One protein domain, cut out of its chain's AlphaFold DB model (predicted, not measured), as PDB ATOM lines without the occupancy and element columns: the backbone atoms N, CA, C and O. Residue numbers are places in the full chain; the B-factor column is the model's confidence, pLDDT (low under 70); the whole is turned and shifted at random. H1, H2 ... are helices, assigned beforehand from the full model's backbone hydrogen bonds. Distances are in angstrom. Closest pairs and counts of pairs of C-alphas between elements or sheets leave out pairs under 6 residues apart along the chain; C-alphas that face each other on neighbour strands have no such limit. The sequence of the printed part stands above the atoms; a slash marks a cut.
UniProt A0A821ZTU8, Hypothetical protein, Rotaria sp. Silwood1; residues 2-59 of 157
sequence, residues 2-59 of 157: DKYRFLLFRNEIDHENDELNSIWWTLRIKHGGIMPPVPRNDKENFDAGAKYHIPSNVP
ATOM      1  N   ASP A   2     166.786  73.710 203.282       96.94
ATOM      2  CA  ASP A   2     166.696  73.287 201.876       96.94
ATOM      3  C   ASP A   2     165.568  72.287 201.602       96.94
ATOM      4  O   ASP A   2     164.998  72.351 200.527       96.94
ATOM      5  N   LYS A   3     165.120  71.485 202.584       96.94
ATOM      6  CA  LYS A   3     163.852  70.736 202.452       96.94
ATOM      7  C   LYS A   3     162.674  71.649 202.085       96.94
ATOM      8  O   LYS A   3     161.967  71.352 201.139       96.94
ATOM      9  N   TYR A   4     162.516  72.775 202.783       96.56
ATOM     10  CA  TYR A   4     161.477  73.768 202.490       96.56
ATOM     11  C   TYR A   4     161.635  74.350 201.080       96.56
ATOM     12  O   TYR A   4     160.690  74.363 200.303       96.56
ATOM     13  N   ARG A   5     162.856  74.759 200.710       96.31
ATOM     14  CA  ARG A   5     163.134  75.294 199.368       96.31
ATOM     15  C   ARG A   5     162.924  74.271 198.259       96.31
ATOM     16  O   ARG A   5     162.523  74.656 197.175       96.31
ATOM     17  N   PHE A   6     163.203  72.993 198.498       96.75
ATOM     18  CA  PHE A   6     162.952  71.946 197.512       96.75
ATOM     19  C   PHE A   6     161.459  71.749 197.277       96.75
ATOM     20  O   PHE A   6     161.077  71.652 196.120       96.75
ATOM     21  N   LEU A   7     160.636  71.753 198.333       95.62
ATOM     22  CA  LEU A   7     159.177  71.734 198.180       95.62
ATOM     23  C   LEU A   7     158.708  72.948 197.369       95.62
ATOM     24  O   LEU A   7     157.991  72.794 196.387       95.62
ATOM     25  N   LEU A   8     159.204  74.138 197.722       92.94
ATOM     26  CA  LEU A   8     158.902  75.382 197.014       92.94
ATOM     27  C   LEU A   8     159.271  75.302 195.523       92.94
ATOM     28  O   LEU A   8     158.440  75.545 194.662       92.94
ATOM     29  N   PHE A   9     160.507  74.919 195.199       94.19
ATOM     30  CA  PHE A   9     160.993  74.868 193.815       94.19
ATOM     31  C   PHE A   9     160.391  73.734 192.979       94.19
ATOM     32  O   PHE A   9     160.493  73.767 191.755       94.19
ATOM     33  N   ARG A  10     159.797  72.723 193.617       95.56
ATOM     34  CA  ARG A  10     159.066  71.644 192.944       95.56
ATOM     35  C   ARG A  10     157.569  71.925 192.825       95.56
ATOM     36  O   ARG A  10     156.856  71.065 192.322       95.56
ATOM     37  N   ASN A  11     157.107  73.103 193.259       91.75
ATOM     38  CA  ASN A  11     155.691  73.464 193.344       91.75
ATOM     39  C   ASN A  11     154.877  72.466 194.192       91.75
ATOM     40  O   ASN A  11     153.729  72.168 193.886       91.75
ATOM     41  N   GLU A  12     155.489  71.925 195.250       93.56
ATOM     42  CA  GLU A  12     154.828  71.050 196.231       93.56
ATOM     43  C   GLU A  12     154.231  71.849 197.408       93.56
ATOM     44  O   GLU A  12     153.642  71.260 198.310       93.56
ATOM     45  N   ILE A  13     154.412  73.175 197.430       89.81
ATOM     46  CA  ILE A  13     153.739  74.084 198.367       89.81
ATOM     47  C   ILE A  13     152.597  74.756 197.614       89.81
ATOM     48  O   ILE A  13     152.816  75.303 196.532       89.81
ATOM     49  N   ASP A  14     151.396  74.713 198.185       80.56
ATOM     50  CA  ASP A  14     150.227  75.340 197.587       80.56
ATOM     51  C   ASP A  14     150.356  76.869 197.636       80.56
ATOM     52  O   ASP A  14     150.241  77.513 198.681       80.56
ATOM     53  N   HIS A  15     150.632  77.444 196.469       74.44
ATOM     54  CA  HIS A  15     150.739  78.883 196.282       74.44
ATOM     55  C   HIS A  15     149.377  79.584 196.226       74.44
ATOM     56  O   HIS A  15     149.315  80.780 196.496       74.44
ATOM     57  N   GLU A  16     148.299  78.877 195.873       67.31
ATOM     58  CA  GLU A  16     146.945  79.438 195.806       67.31
ATOM     59  C   GLU A  16     146.364  79.636 197.212       67.31
ATOM     60  O   GLU A  16     145.631  80.597 197.451       67.31
ATOM     61  N   ASN A  17     146.759  78.773 198.154       74.00
ATOM     62  CA  ASN A  17     146.382  78.851 199.567       74.00
ATOM     63  C   ASN A  17     147.424  79.546 200.466       74.00
ATOM     64  O   ASN A  17     147.217  79.639 201.675       74.00
ATOM     65  N   ASP A  18     148.503  80.081 199.881       79.19
ATOM     66  CA  ASP A  18     149.573  80.827 200.564       79.19
ATOM     67  C   ASP A  18     150.283  80.031 201.681       79.19
ATOM     68  O   ASP A  18     150.784  80.601 202.639       79.19
ATOM     69  N   GLU A  19     150.404  78.702 201.570       88.69
ATOM     70  CA  GLU A  19     150.922  77.827 202.647       88.69
ATOM     71  C   GLU A  19     152.446  77.954 202.912       88.69
ATOM     72  O   GLU A  19     153.114  77.064 203.455       88.69
ATOM     73  N   LEU A  20     153.056  79.069 202.513       92.38
ATOM     74  CA  LEU A  20     154.489  79.309 202.611       92.38
ATOM     75  C   LEU A  20     154.980  79.301 204.060       92.38
ATOM     76  O   LEU A  20     156.092  78.826 204.311       92.38
ATOM     77  N   ASN A  21     154.209  79.817 205.015       95.31
ATOM     78  CA  ASN A  21     154.649  79.925 206.402       95.31
ATOM     79  C   ASN A  21     154.244  78.706 207.238       95.31
ATOM     80  O   ASN A  21     155.028  78.225 208.062       95.31
ATOM     81  N   SER A  22     153.057  78.160 207.004       94.31
ATOM     82  CA  SER A  22     152.564  76.942 207.649       94.31
ATOM     83  C   SER A  22     153.426  75.723 207.312       94.31
ATOM     84  O   SER A  22     153.834  74.994 208.225       94.31
ATOM     85  N   ILE A  23     153.831  75.533 206.050       95.56
ATOM     86  CA  ILE A  23     154.771  74.460 205.676       95.56
ATOM     87  C   ILE A  23     156.151  74.682 206.303       95.56
ATOM     88  O   ILE A  23     156.802  73.731 206.756       95.56
ATOM     89  N   TRP A  24     156.605  75.933 206.391       96.12
ATOM     90  CA  TRP A  24     157.844  76.262 207.090       96.12
ATOM     91  C   TRP A  24     157.799  75.821 208.562       96.12
ATOM     92  O   TRP A  24     158.716  75.127 209.017       96.12
ATOM     93  N   TRP A  25     156.729  76.151 209.291       96.56
ATOM     94  CA  TRP A  25     156.572  75.757 210.693       96.56
ATOM     95  C   TRP A  25     156.348  74.257 210.875       96.56
ATOM     96  O   TRP A  25     156.958  73.672 211.768       96.56
ATOM     97  N   THR A  26     155.611  73.605 209.974       95.44
ATOM     98  CA  THR A  26     155.480  72.138 209.933       95.44
ATOM     99  C   THR A  26     156.853  71.463 209.893       95.44
ATOM    100  O   THR A  26     157.133  70.541 210.661       95.44
ATOM    101  N   LEU A  27     157.765  71.946 209.042       96.75
ATOM    102  CA  LEU A  27     159.125  71.407 208.950       96.75
ATOM    103  C   LEU A  27     159.985  71.735 210.178       96.75
ATOM    104  O   LEU A  27     160.832  70.923 210.559       96.75
ATOM    105  N   ARG A  28     159.798  72.913 210.787       96.88
ATOM    106  CA  ARG A  28     160.508  73.338 212.007       96.88
ATOM    107  C   ARG A  28     160.120  72.486 213.213       96.88
ATOM    108  O   ARG A  28     161.016  72.067 213.938       96.88
ATOM    109  N   ILE A  29     158.836  72.173 213.365       96.25
ATOM    110  CA  ILE A  29     158.340  71.259 214.398       96.25
ATOM    111  C   ILE A  29     158.870  69.856 214.104       96.25
ATOM    112  O   ILE A  29     159.630  69.310 214.895       96.25
ATOM    113  N   LYS A  30     158.596  69.310 212.913       96.31
ATOM    114  CA  LYS A  30     158.963  67.932 212.545       96.31
ATOM    115  C   LYS A  30     160.450  67.607 212.712       96.31
ATOM    116  O   LYS A  30     160.792  66.474 213.035       96.31
ATOM    117  N   HIS A  31     161.343  68.551 212.420       95.81
ATOM    118  CA  HIS A  31     162.789  68.298 212.429       95.81
ATOM    119  C   HIS A  31     163.554  68.976 213.563       95.81
ATOM    120  O   HIS A  31     164.690  68.585 213.811       95.81
ATOM    121  N   GLY A  32     162.981  69.992 214.206       95.00
ATOM    122  CA  GLY A  32     163.663  70.779 215.231       95.00
ATOM    123  C   GLY A  32     162.949  70.839 216.575       95.00
ATOM    124  O   GLY A  32     163.544  71.371 217.504       95.00
ATOM    125  N   GLY A  33     161.711  70.349 216.690       97.12
ATOM    126  CA  GLY A  33     160.976  70.340 217.956       97.12
ATOM    127  C   GLY A  33     160.665  71.722 218.503       97.12
ATOM    128  O   GLY A  33     160.605  71.914 219.712       97.12
ATOM    129  N   ILE A  34     160.520  72.703 217.612       96.69
ATOM    130  CA  ILE A  34     160.260  74.090 217.986       96.69
ATOM    131  C   ILE A  34     159.018  74.621 217.292       96.69
ATOM    132  O   ILE A  34     158.807  74.396 216.099       96.69
ATOM    133  N   MET A  35     158.252  75.399 218.048       95.69
ATOM    134  CA  MET A  35     157.028  76.052 217.604       95.69
ATOM    135  C   MET A  35     157.168  77.578 217.701       95.69
ATOM    136  O   MET A  35     158.032  78.068 218.441       95.69
ATOM    137  N   PRO A  36     156.371  78.354 216.951       96.19
ATOM    138  CA  PRO A  36     156.411  79.801 217.076       96.19
ATOM    139  C   PRO A  36     155.873  80.223 218.456       96.19
ATOM    140  O   PRO A  36     154.864  79.682 218.904       96.19
ATOM    141  N   PRO A  37     156.500  81.202 219.136       96.62
ATOM    142  CA  PRO A  37     156.044  81.662 220.452       96.62
ATOM    143  C   PRO A  37     154.767  82.516 220.386       96.62
ATOM    144  O   PRO A  37     154.152  82.788 221.411       96.62
ATOM    145  N   VAL A  38     154.384  82.963 219.189       96.81
ATOM    146  CA  VAL A  38     153.152  83.706 218.911       96.81
ATOM    147  C   VAL A  38     152.464  83.088 217.696       96.81
ATOM    148  O   VAL A  38     153.166  82.591 216.810       96.81
ATOM    149  N   PRO A  39     151.123  83.131 217.606       95.06
ATOM    150  CA  PRO A  39     150.417  82.673 216.417       95.06
ATOM    151  C   PRO A  39     150.964  83.338 215.149       95.06
ATOM    152  O   PRO A  39     151.237  84.541 215.129       95.06
ATOM    153  N   ARG A  40     151.136  82.540 214.096       94.75
ATOM    154  CA  ARG A  40     151.541  83.003 212.765       94.75
ATOM    155  C   ARG A  40     150.418  82.704 211.786       94.75
ATOM    156  O   ARG A  40     149.719  81.707 211.951       94.75
ATOM    157  N   ASN A  41     150.256  83.547 210.779       91.50
ATOM    158  CA  ASN A  41     149.337  83.305 209.678       91.50
ATOM    159  C   ASN A  41     150.060  83.502 208.350       91.50
ATOM    160  O   ASN A  41     150.981  84.310 208.252       91.50
ATOM    161  N   ASP A  42     149.638  82.740 207.357       91.94
ATOM    162  CA  ASP A  42     150.267  82.698 206.043       91.94
ATOM    163  C   ASP A  42     150.199  84.056 205.312       91.94
ATOM    164  O   ASP A  42     151.218  84.546 204.836       91.94
ATOM    165  N   LYS A  43     149.057  84.754 205.397       89.25
ATOM    166  CA  LYS A  43     148.819  86.036 204.705       89.25
ATOM    167  C   LYS A  43     149.743  87.176 205.134       89.25
ATOM    168  O   LYS A  43     150.029  88.079 204.350       89.25
ATOM    169  N   GLU A  44     150.141  87.203 206.403       91.88
ATOM    170  CA  GLU A  44     150.923  88.302 206.980       91.88
ATOM    171  C   GLU A  44     152.380  87.920 207.241       91.88
ATOM    172  O   GLU A  44     153.183  88.774 207.634       91.88
ATOM    173  N   ASN A  45     152.743  86.638 207.147       94.88
ATOM    174  CA  ASN A  45     154.032  86.164 207.637       94.88
ATOM    175  C   ASN A  45     154.774  85.328 206.603       94.88
ATOM    176  O   ASN A  45     154.252  84.375 206.051       94.88
ATOM    177  N   PHE A  46     156.062  85.622 206.451       95.25
ATOM    178  CA  PHE A  46     156.996  84.806 205.689       95.25
ATOM    179  C   PHE A  46     158.280  84.611 206.504       95.25
ATOM    180  O   PHE A  46     159.316  85.233 206.257       95.25
ATOM    181  N   ASP A  47     158.213  83.751 207.523       97.19
ATOM    182  CA  ASP A  47     159.288  83.570 208.509       97.19
ATOM    183  C   ASP A  47     160.544  82.950 207.900       97.19
ATOM    184  O   ASP A  47     161.664  83.245 208.328       97.19
ATOM    185  N   ALA A  48     160.384  82.136 206.854       96.38
ATOM    186  CA  ALA A  48     161.509  81.655 206.065       96.38
ATOM    187  C   ALA A  48     162.334  82.830 205.499       96.38
ATOM    188  O   ALA A  48     163.567  82.783 205.528       96.38
ATOM    189  N   GLY A  49     161.679  83.915 205.070       96.56
ATOM    190  CA  GLY A  49     162.320  85.126 204.552       96.56
ATOM    191  C   GLY A  49     163.215  85.849 205.560       96.56
ATOM    192  O   GLY A  49     164.181  86.496 205.162       96.56
ATOM    193  N   ALA A  50     162.980  85.675 206.864       97.75
ATOM    194  CA  ALA A  50     163.818  86.257 207.912       97.75
ATOM    195  C   ALA A  50     165.189  85.562 208.058       97.75
ATOM    196  O   ALA A  50     166.074  86.055 208.760       97.75
ATOM    197  N   LYS A  51     165.415  84.417 207.396       98.00
ATOM    198  CA  LYS A  51     166.718  83.739 207.374       98.00
ATOM    199  C   LYS A  51     167.485  84.102 206.106       98.00
ATOM    200  O   LYS A  51     167.185  83.544 205.061       98.00
ATOM    201  N   TYR A  52     168.543  84.911 206.233       98.12
ATOM    202  CA  TYR A  52     169.436  85.420 205.164       98.12
ATOM    203  C   TYR A  52     169.564  84.564 203.889       98.12
ATOM    204  O   TYR A  52     169.445  85.074 202.778       98.12
ATOM    205  N   HIS A  53     169.822  83.262 204.034       98.25
ATOM    206  CA  HIS A  53     170.032  82.342 202.913       98.25
ATOM    207  C   HIS A  53     168.813  82.167 202.001       98.25
ATOM    208  O   HIS A  53     169.000  81.819 200.837       98.25
ATOM    209  N   ILE A  54     167.597  82.401 202.507       96.62
ATOM    210  CA  ILE A  54     166.361  82.393 201.718       96.62
ATOM    211  C   ILE A  54     166.324  83.589 200.750       96.62
ATOM    212  O   ILE A  54     166.407  83.337 199.548       96.62
ATOM    213  N   PRO A  55     166.280  84.863 201.200       97.25
ATOM    214  CA  PRO A  55     166.213  86.005 200.287       97.25
ATOM    215  C   PRO A  55     167.493  86.192 199.464       97.25
ATOM    216  O   PRO A  55     167.427  86.660 198.334       97.25
ATOM    217  N   SER A  56     168.654  85.777 199.979       97.56
ATOM    218  CA  SER A  56     169.928  85.877 199.244       97.56
ATOM    219  C   SER A  56     170.157  84.717 198.266       97.56
ATOM    220  O   SER A  56     171.227  84.618 197.673       97.56
ATOM    221  N   ASN A  57     169.189  83.801 198.137       96.19
ATOM    222  CA  ASN A  57     169.249  82.613 197.287       96.19
ATOM    223  C   ASN A  57     170.543  81.782 197.444       96.19
ATOM    224  O   ASN A  57     171.117  81.273 196.482       96.19
ATOM    225  N   VAL A  58     171.010  81.603 198.681       97.38
ATOM    226  CA  VAL A  58     172.226  80.833 198.976       97.38
ATOM    227  C   VAL A  58     171.835  79.403 199.383       97.38
ATOM    228  O   VAL A  58     171.131  79.230 200.376       97.38
ATOM    229  N   PRO A  59     172.260  78.341 198.662       97.00
ATOM    230  CA  PRO A  59     172.070  76.937 199.070       97.00
ATOM    231  C   PRO A  59     172.458  76.664 200.531       97.00
ATOM    232  O   PRO A  59     173.538  77.088 200.947       97.00
TER     233      PRO A  59
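AT A GLANCE: This is residues 2 to 59 of the 157 residues of the protein "Hypothetical protein" of Rotaria sp. Silwood1 (UniProt A0A821ZTU8). Two helices, H1 and H2, stand roughly side by side and run opposite ways, and after H2 the printed part folds back as a layer of mostly loop along one side of the pair. The short helix H3 sits in this returning layer and packs on residues 21 to 24 of H2, while the tail, residues 51 to 59, runs back until its last C-alpha is 7.1 A from the first. The printed part has 58 residues with three named helices, in the order H1, H2, H3, and no named strand; under half of the residues, 25 of the 58, are in named elements, and the class is all helix. The whole is compact and rounded, with a radius of gyration of the C-alphas of 11.1 A and spans of 27 by 24 by 19 A.

IN THESE COORDINATES: H1 is residues 2 to 9, from C-alpha 2 at (166.696, 73.287, 201.876) to C-alpha 9, 10.0 A away. H2, the longest helix, is residues 20 to 32, from C-alpha 20 at (154.489, 79.309, 202.611) to C-alpha 32, 17.8 A away. H3 is residues 47 to 50, four residues, and ends with C-alpha 50 at (163.818, 86.257, 207.912). Residues 33 to 46 hold no named element.

HOW THE PARTS SIT: H1 and H2 only just touch, with 3 pairs of C-alphas within 8 A. The closest C-alphas of the two are those of Tyr 4 and Trp 24, 6.4 A apart, and H2 touches H1 with residues 23 to 27 alone. Their lines stand at a shallow tilt of 25 degrees, opposite ways, and the two form a helical hairpin. H2 and H3 touch, with 4 pairs of C-alphas within 8 A. Their closest C-alphas are those of Asn 21 and Asp 47, 6.3 A apart, and H2 touches H3 with residues 21 to 24 alone. H1 and H3 are apart. In H1 every O i to N i+4 pair is within hydrogen-bond range, and in H2 8 of 9 are; H3 is too short for such a pair, but its one O i to N i+3 pair is within range.

THE WHOLE: The C-alphas farthest apart are those of Arg 10 and Pro 37, at 29.4 A. The link from H1 to H2, with 10 residues, is short, and the link from H2 to H3, with 14 residues, is long. The printed part runs from residue 2 to residue 59 and has no cut. The mean pLDDT of the printed part is 93.6, and residue 16 is the one printed residue under 70.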